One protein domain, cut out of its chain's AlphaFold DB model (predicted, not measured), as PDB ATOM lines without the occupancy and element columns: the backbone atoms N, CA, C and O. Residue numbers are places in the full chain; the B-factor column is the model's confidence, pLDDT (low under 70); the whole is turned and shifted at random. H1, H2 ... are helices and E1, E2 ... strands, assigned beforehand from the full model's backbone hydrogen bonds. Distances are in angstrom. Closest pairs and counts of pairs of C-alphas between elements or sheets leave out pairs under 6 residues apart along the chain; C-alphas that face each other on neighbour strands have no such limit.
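This is residues 75 to 137 of the 297 residues of the protein "Copper-bind domain-containing protein" of Haloferax sp. MBLA0077 (UniProt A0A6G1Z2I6). A two-stranded hairpin, E1 and E2, makes one end of an elongated domain, and at the other end H2 and H3 come together as a V, closest at their last residues, Ala 99 and Ala 137; short H1 packs on the hairpin. The printed part has 63 residues in the order H1, H2, E1, E2, H3, with an antiparallel sheet, and its class is mixed. It is compact, radius of gyration of the C-alphas 11.0 A, spanning 32 by 20 by 18 A.

H1, residues 78 to 81, begins at C-alpha (70.223, 156.173, 28.788). H2 is residues 89 to 99, 15.3 A; E1 115 to 120, 15.8 A; E2 123 to 128, 16.7 A. H3, residues 129 to 137, 12.2 A, ends at (78.021, 148.428, 29.861).

The C-alphas of Ala 80 in H1 and Ala 118 in E1 are 5.5 A apart, their closest. H1 and H3 only just touch, with 3 pairs of C-alphas within 8 A, closest Leu 78 and Leu 135, 7.1 A. H2 touches H3, closest C-alphas Ala 99 and Ala 137, 4.4 A, at a steep tilt of 55 degrees, the same way. In the hairpin, N 118 and O 125 are 2.8 A apart, within hydrogen-bond range. Every O i to N i+4 pair is within range in H2 and H3; H1 is too short for one.

The C-alphas farthest apart, Gly 107 and Pro 121, are 33.5 A apart. The printed part has no cut; the link H2 to E1 is long. No printed residue is under 70 in pLDDT.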
ATOM      1  N   PRO A  75      72.383 153.877  23.703       89.56
ATOM      2  CA  PRO A  75      70.967 153.606  23.947       89.56
ATOM      3  C   PRO A  75      70.185 154.885  24.264       89.56
ATOM      4  O   PRO A  75      70.558 155.640  25.168       89.56
ATOM      5  N   GLU A  76      69.092 155.139  23.539       87.19
ATOM      6  CA  GLU A  76      68.307 156.367  23.712       87.19
ATOM      7  C   GLU A  76      67.725 156.473  25.132       87.19
ATOM      8  O   GLU A  76      67.613 157.564  25.698       87.19
ATOM      9  N   GLU A  77      67.412 155.326  25.737       87.56
ATOM     10  CA  GLU A  77      66.909 155.193  27.099       87.56
ATOM     11  C   GLU A  77      67.881 155.778  28.126       87.56
ATOM     12  O   GLU A  77      67.441 156.386  29.106       87.56
ATOM     13  N   LEU A  78      69.192 155.667  27.885       89.56
ATOM     14  CA  LEU A  78      70.223 156.173  28.788       89.56
ATOM     15  C   LEU A  78      70.103 157.690  28.970       89.56
ATOM     16  O   LEU A  78      70.273 158.194  30.082       89.56
ATOM     17  N   PHE A  79      69.725 158.431  27.920       89.19
ATOM     18  CA  PHE A  79      69.602 159.891  27.981       89.19
ATOM     19  C   PHE A  79      68.536 160.378  28.963       89.19
ATOM     20  O   PHE A  79      68.658 161.484  29.488       89.19
ATOM     21  N   ALA A  80      67.506 159.580  29.253       90.50
ATOM     22  CA  ALA A  80      66.516 159.951  30.261       90.50
ATOM     23  C   ALA A  80      67.163 160.074  31.656       90.50
ATOM     24  O   ALA A  80      66.817 160.961  32.442       90.50
ATOM     25  N   PHE A  81      68.152 159.226  31.942       92.75
ATOM     26  CA  PHE A  81      68.816 159.126  33.241       92.75
ATOM     27  C   PHE A  81      69.992 160.094  33.409       92.75
ATOM     28  O   PHE A  81      70.486 160.270  34.521       92.75
ATOM     29  N   THR A  82      70.380 160.807  32.347       89.81
ATOM     30  CA  THR A  82      71.406 161.862  32.389       89.81
ATOM     31  C   THR A  82      70.822 163.241  32.726       89.81
ATOM     32  O   THR A  82      71.505 164.261  32.645       89.81
ATOM     33  N   ALA A  83      69.551 163.336  33.130       87.75
ATOM     34  CA  ALA A  83      68.997 164.588  33.636       87.75
ATOM     35  C   ALA A  83      69.512 164.885  35.067       87.75
ATOM     36  O   ALA A  83      69.517 163.997  35.924       87.75
ATOM     37  N   PRO A  84      69.905 166.140  35.384       86.06
ATOM     38  CA  PRO A  84      70.421 166.479  36.707       86.06
ATOM     39  C   PRO A  84      69.461 166.108  37.844       86.06
ATOM     40  O   PRO A  84      68.321 166.574  37.883       86.06
ATOM     41  N   GLY A  85      69.955 165.324  38.805       85.94
ATOM     42  CA  GLY A  85      69.210 164.916  39.998       85.94
ATOM     43  C   GLY A  85      68.316 163.686  39.830       85.94
ATOM     44  O   GLY A  85      67.587 163.379  40.771       85.94
ATOM     45  N   VAL A  86      68.355 162.999  38.680       92.06
ATOM     46  CA  VAL A  86      67.724 161.674  38.523       92.06
ATOM     47  C   VAL A  86      68.504 160.606  39.289       92.06
ATOM     48  O   VAL A  86      67.904 159.813  40.009       92.06
ATOM     49  N   LEU A  87      69.833 160.635  39.182       94.19
ATOM     50  CA  LEU A  87      70.748 159.774  39.925       94.19
ATOM     51  C   LEU A  87      71.567 160.605  40.914       94.19
ATOM     52  O   LEU A  87      71.905 161.761  40.637       94.19
ATOM     53  N   ASP A  88      71.883 160.018  42.066       93.88
ATOM     54  CA  ASP A  88      72.874 160.569  42.988       93.88
ATOM     55  C   ASP A  88      74.293 160.071  42.665       93.88
ATOM     56  O   ASP A  88      74.488 159.116  41.914       93.88
ATOM     57  N   GLU A  89      75.297 160.765  43.210       94.75
ATOM     58  CA  GLU A  89      76.715 160.495  42.931       94.75
ATOM     59  C   GLU A  89      77.142 159.078  43.346       94.75
ATOM     60  O   GLU A  89      77.976 158.477  42.670       94.75
ATOM     61  N   ASP A  90      76.565 158.541  44.426       95.38
ATOM     62  CA  ASP A  90      76.887 157.201  44.922       95.38
ATOM     63  C   ASP A  90      76.349 156.129  43.960       95.38
ATOM     64  O   ASP A  90      77.074 155.199  43.609       95.38
ATOM     65  N   THR A  91      75.119 156.303  43.466       95.62
ATOM     66  CA  THR A  91      74.501 155.406  42.479       95.62
ATOM     67  C   THR A  91      75.264 155.429  41.153       95.62
ATOM     68  O   THR A  91      75.520 154.378  40.573       95.62
ATOM     69  N   ILE A  92      75.683 156.611  40.683       96.88
ATOM     70  CA  ILE A  92      76.508 156.741  39.467       96.88
ATOM     71  C   ILE A  92      77.842 156.007  39.638       96.88
ATOM     72  O   ILE A  92      78.250 155.259  38.754       96.88
ATOM     73  N   ALA A  93      78.525 156.202  40.769       97.06
ATOM     74  CA  ALA A  93      79.810 155.559  41.024       97.06
ATOM     75  C   ALA A  93      79.695 154.027  41.068       97.06
ATOM     76  O   ALA A  93      80.589 153.334  40.584       97.06
ATOM     77  N   GLU A  94      78.605 153.507  41.633       96.62
ATOM     78  CA  GLU A  94      78.309 152.076  41.669       96.62
ATOM     79  C   GLU A  94      78.036 151.511  40.268       96.62
ATOM     80  O   GLU A  94      78.660 150.526  39.879       96.62
ATOM     81  N   ILE A  95      77.175 152.175  39.488       97.44
ATOM     82  CA  ILE A  95      76.860 151.789  38.106       97.44
ATOM     83  C   ILE A  95      78.124 151.775  37.239       97.44
ATOM     84  O   ILE A  95      78.380 150.790  36.553       97.44
ATOM     85  N   ASN A  96      78.944 152.827  37.300       97.56
ATOM     86  CA  ASN A  96      80.185 152.898  36.527       97.56
ATOM     87  C   ASN A  96      81.164 151.787  36.907       97.56
ATOM     88  O   ASN A  96      81.854 151.256  36.044       97.56
ATOM     89  N   ALA A  97      81.251 151.444  38.196       96.81
ATOM     90  CA  ALA A  97      82.124 150.370  38.649       96.81
ATOM     91  C   ALA A  97      81.667 149.005  38.117       96.81
ATOM     92  O   ALA A  97      82.518 148.217  37.717       96.81
ATOM     93  N   ALA A  98      80.355 148.752  38.086       96.69
ATOM     94  CA  ALA A  98      79.782 147.519  37.548       96.69
ATOM     95  C   ALA A  98      79.840 147.449  36.011       96.69
ATOM     96  O   ALA A  98      79.966 146.373  35.450       96.69
ATOM     97  N   ALA A  99      79.766 148.584  35.312       95.44
ATOM     98  CA  ALA A  99      79.819 148.631  33.849       95.44
ATOM     99  C   ALA A  99      81.249 148.633  33.272       95.44
ATOM    100  O   ALA A  99      81.422 148.534  32.057       95.44
ATOM    101  N   ALA A 100      82.275 148.778  34.118       94.88
ATOM    102  CA  ALA A 100      83.635 149.096  33.690       94.88
ATOM    103  C   ALA A 100      84.260 148.047  32.756       94.88
ATOM    104  O   ALA A 100      85.006 148.411  31.850       94.88
ATOM    105  N   ASP A 101      83.981 146.761  32.952       92.81
ATOM    106  CA  ASP A 101      84.523 145.686  32.112       92.81
ATOM    107  C   ASP A 101      83.585 145.284  30.959       92.81
ATOM    108  O   ASP A 101      83.935 144.430  30.145       92.81
ATOM    109  N   GLY A 102      82.430 145.946  30.839       92.12
ATOM    110  CA  GLY A 102      81.429 145.685  29.812       92.12
ATOM    111  C   GLY A 102      80.409 144.601  30.157       92.12
ATOM    112  O   GLY A 102      79.529 144.352  29.336       92.12
ATOM    113  N   VAL A 103      80.475 143.978  31.340       92.00
ATOM    114  CA  VAL A 103      79.512 142.955  31.772       92.00
ATOM    115  C   VAL A 103      79.078 143.212  33.209       92.00
ATOM    116  O   VAL A 103      79.885 143.197  34.123       92.00
ATOM    117  N   VAL A 104      77.774 143.373  33.430       95.25
ATOM    118  CA  VAL A 104      77.241 143.633  34.775       95.25
ATOM    119  C   VAL A 104      76.842 142.341  35.468       95.25
ATOM    120  O   VAL A 104      75.973 141.610  34.989       95.25
ATOM    121  N   GLU A 105      77.395 142.103  36.656       93.12
ATOM    122  CA  GLU A 105      76.955 141.034  37.546       93.12
ATOM    123  C   GLU A 105      76.171 141.619  38.732       93.12
ATOM    124  O   GLU A 105      76.670 142.440  39.499       93.12
ATOM    125  N   ALA A 106      74.949 141.132  38.983       85.88
ATOM    126  CA  ALA A 106      74.074 141.661  40.043       85.88
ATOM    127  C   ALA A 106      74.702 141.682  41.456       85.88
ATOM    128  O   ALA A 106      74.236 142.399  42.339       85.88
ATOM    129  N   GLY A 107      75.738 140.870  41.701       90.25
ATOM    130  CA  GLY A 107      76.478 140.846  42.967       90.25
ATOM    131  C   GLY A 107      77.422 142.035  43.187       90.25
ATOM    132  O   GLY A 107      77.918 142.195  44.304       90.25
ATOM    133  N   GLU A 108      77.679 142.833  42.153       90.94
ATOM    134  CA  GLU A 108      78.520 144.037  42.187       90.94
ATOM    135  C   GLU A 108      77.738 145.272  42.644       90.94
ATOM    136  O   GLU A 108      78.326 146.237  43.132       90.94
ATOM    137  N   LEU A 109      76.409 145.192  42.556       95.81
ATOM    138  CA  LEU A 109      75.473 146.240  42.927       95.81
ATOM    139  C   LEU A 109      74.962 146.044  44.366       95.81
ATOM    140  O   LEU A 109      74.730 144.928  44.840       95.81
ATOM    141  N   SER A 110      74.769 147.147  45.082       94.94
ATOM    142  CA  SER A 110      74.284 147.202  46.457       94.94
ATOM    143  C   SER A 110      72.779 146.935  46.559       94.94
ATOM    144  O   SER A 110      72.344 146.238  47.483       94.94
ATOM    145  N   ASP A 111      71.994 147.436  45.598       95.75
ATOM    146  CA  ASP A 111      70.571 147.128  45.407       95.75
ATOM    147  C   ASP A 111      70.229 147.071  43.904       95.75
ATOM    148  O   ASP A 111      69.689 148.032  43.352       95.75
ATOM    149  N   PRO A 112      70.511 145.942  43.222       96.19
ATOM    150  CA  PRO A 112      70.279 145.804  41.779       96.19
ATOM    151  C   PRO A 112      68.811 146.007  41.373       96.19
ATOM    152  O   PRO A 112      68.522 146.351  40.230       96.19
ATOM    153  N   THR A 113      67.874 145.822  42.309       97.00
ATOM    154  CA  THR A 113      66.429 145.936  42.069       97.00
ATOM    155  C   THR A 113      65.851 147.308  42.400       97.00
ATOM    156  O   THR A 113      64.647 147.509  42.226       97.00
ATOM    157  N   ALA A 114      66.666 148.243  42.897       96.44
ATOM    158  CA  ALA A 114      66.212 149.597  43.174       96.44
ATOM    159  C   ALA A 114      65.738 150.264  41.877       96.44
ATOM    160  O   ALA A 114      66.475 150.326  40.898       96.44
ATOM    161  N   GLU A 115      64.501 150.756  41.874       96.62
ATOM    162  CA  GLU A 115      63.920 151.448  40.724       96.62
ATOM    163  C   GLU A 115      64.359 152.916  40.703       96.62
ATOM    164  O   GLU A 115      64.158 153.662  41.668       96.62
ATOM    165  N   VAL A 116      64.887 153.352  39.564       95.44
ATOM    166  CA  VAL A 116      65.154 154.752  39.239       95.44
ATOM    167  C   VAL A 116      64.134 155.192  38.201       95.44
ATOM    168  O   VAL A 116      63.882 154.493  37.224       95.44
ATOM    169  N   THR A 117      63.518 156.355  38.406       95.25
ATOM    170  CA  THR A 117      62.541 156.915  37.463       95.25
ATOM    171  C   THR A 117      63.033 158.237  36.901       95.25
ATOM    172  O   THR A 117      63.314 159.174  37.651       95.25
ATOM    173  N   ALA A 118      63.081 158.317  35.577       93.69
ATOM    174  CA  ALA A 118      63.472 159.484  34.813       93.69
ATOM    175  C   ALA A 118      62.260 160.089  34.078       93.69
ATOM    176  O   ALA A 118      61.557 159.375  33.360       93.69
ATOM    177  N   PRO A 119      62.000 161.401  34.208       90.38
ATOM    178  CA  PRO A 119      60.945 162.057  33.445       90.38
ATOM    179  C   PRO A 119      61.396 162.336  32.003       90.38
ATOM    180  O   PRO A 119      62.412 162.997  31.788       90.38
ATOM    181  N   THR A 120      60.603 161.928  31.008       88.56
ATOM    182  CA  THR A 120      60.825 162.264  29.586       88.56
ATOM    183  C   THR A 120      59.648 163.067  29.011       88.56
ATOM    184  O   THR A 120      58.577 163.129  29.625       88.56
ATOM    185  N   PRO A 121      59.785 163.689  27.822       87.19
ATOM    186  CA  PRO A 121      58.658 164.332  27.142       87.19
ATOM    187  C   PRO A 121      57.482 163.389  26.831       87.19
ATOM    188  O   PRO A 121      56.353 163.861  26.682       87.19
ATOM    189  N   GLU A 122      57.735 162.083  26.727       88.50
ATOM    190  CA  GLU A 122      56.763 161.062  26.314       88.50
ATOM    191  C   GLU A 122      56.143 160.309  27.501       88.50
ATOM    192  O   GLU A 122      55.120 159.637  27.353       88.50
ATOM    193  N   GLY A 123      56.710 160.478  28.696       90.25
ATOM    194  CA  GLY A 123      56.278 159.831  29.930       90.25
ATOM    195  C   GLY A 123      57.451 159.530  30.857       90.25
ATOM    196  O   GLY A 123      58.611 159.711  30.497       90.25
ATOM    197  N   ASP A 124      57.151 159.076  32.066       93.62
ATOM    198  CA  ASP A 124      58.193 158.604  32.975       93.62
ATOM    199  C   ASP A 124      58.726 157.249  32.482       93.62
ATOM    200  O   ASP A 124      57.944 156.365  32.122       93.62
ATOM    201  N   VAL A 125      60.049 157.094  32.477       94.06
ATOM    202  CA  VAL A 125      60.752 155.833  32.219       94.06
ATOM    203  C   VAL A 125      61.313 155.339  33.544       94.06
ATOM    204  O   VAL A 125      61.945 156.102  34.271       94.06
ATOM    205  N   THR A 126      61.081 154.070  33.866       96.00
ATOM    206  CA  THR A 126      61.585 153.437  35.088       96.00
ATOM    207  C   THR A 126      62.448 152.247  34.706       96.00
ATOM    208  O   THR A 126      61.984 151.396  33.952       96.00
ATOM    209  N   LEU A 127      63.666 152.202  35.242       96.38
ATOM    210  CA  LEU A 127      64.602 151.084  35.131       96.38
ATOM    211  C   LEU A 127      65.101 150.710  36.525       96.38
ATOM    212  O   LEU A 127      65.113 151.555  37.426       96.38
ATOM    213  N   THR A 128      65.532 149.471  36.716       97.19
ATOM    214  CA  THR A 128      66.322 149.118  37.896       97.19
ATOM    215  C   THR A 128      67.769 149.609  37.761       97.19
ATOM    216  O   THR A 128      68.238 149.915  36.664       97.19
ATOM    217  N   VAL A 129      68.500 149.683  38.878       97.00
ATOM    218  CA  VAL A 129      69.946 149.975  38.863       97.00
ATOM    219  C   VAL A 129      70.707 148.958  38.005       97.00
ATOM    220  O   VAL A 129      71.589 149.354  37.249       97.00
ATOM    221  N   GLU A 130      70.342 147.673  38.072       97.44
ATOM    222  CA  GLU A 130      70.928 146.624  37.227       97.44
ATOM    223  C   GLU A 130      70.656 146.865  35.740       97.44
ATOM    224  O   GLU A 130      71.596 146.880  34.956       97.44
ATOM    225  N   GLU A 131      69.405 147.138  35.353       96.94
ATOM    226  CA  GLU A 131      69.049 147.414  33.953       96.94
ATOM    227  C   GLU A 131      69.809 148.628  33.404       96.94
ATOM    228  O   GLU A 131      70.309 148.596  32.281       96.94
ATOM    229  N   LEU A 132      69.938 149.692  34.203       96.62
ATOM    230  CA  LEU A 132      70.682 150.885  33.813       96.62
ATOM    231  C   LEU A 132      72.187 150.617  33.683       96.62
ATOM    232  O   LEU A 132      72.815 151.113  32.746       96.62
ATOM    233  N   ALA A 133      72.765 149.833  34.594       97.06
ATOM    234  CA  ALA A 133      74.164 149.436  34.507       97.06
ATOM    235  C   ALA A 133      74.422 148.560  33.275       97.06
ATOM    236  O   ALA A 133      75.398 148.793  32.567       97.06
ATOM    237  N   THR A 134      73.542 147.598  32.982       96.38
ATOM    238  CA  THR A 134      73.650 146.749  31.787       96.38
ATOM    239  C   THR A 134      73.581 147.584  30.511       96.38
ATOM    240  O   THR A 134      74.460 147.452  29.666       96.38
ATOM    241  N   LEU A 135      72.620 148.512  30.403       95.50
ATOM    242  CA  LEU A 135      72.533 149.431  29.258       95.50
ATOM    243  C   LEU A 135      73.809 150.264  29.075       95.50
ATOM    244  O   LEU A 135      74.232 150.511  27.948       95.50
ATOM    245  N   LEU A 136      74.419 150.716  30.174       96.12
ATOM    246  CA  LEU A 136      75.668 151.471  30.123       96.12
ATOM    247  C   LEU A 136      76.845 150.595  29.665       96.12
ATOM    248  O   LEU A 136      77.646 151.037  28.845       96.12
ATOM    249  N   ALA A 137      76.942 149.365  30.172       94.88
ATOM    250  CA  ALA A 137      78.021 148.428  29.861       94.88
ATOM    251  C   ALA A 137      77.997 147.967  28.390       94.88
ATOM    252  O   ALA A 137      79.044 147.884  27.740       94.88
TER     253      ALA A 137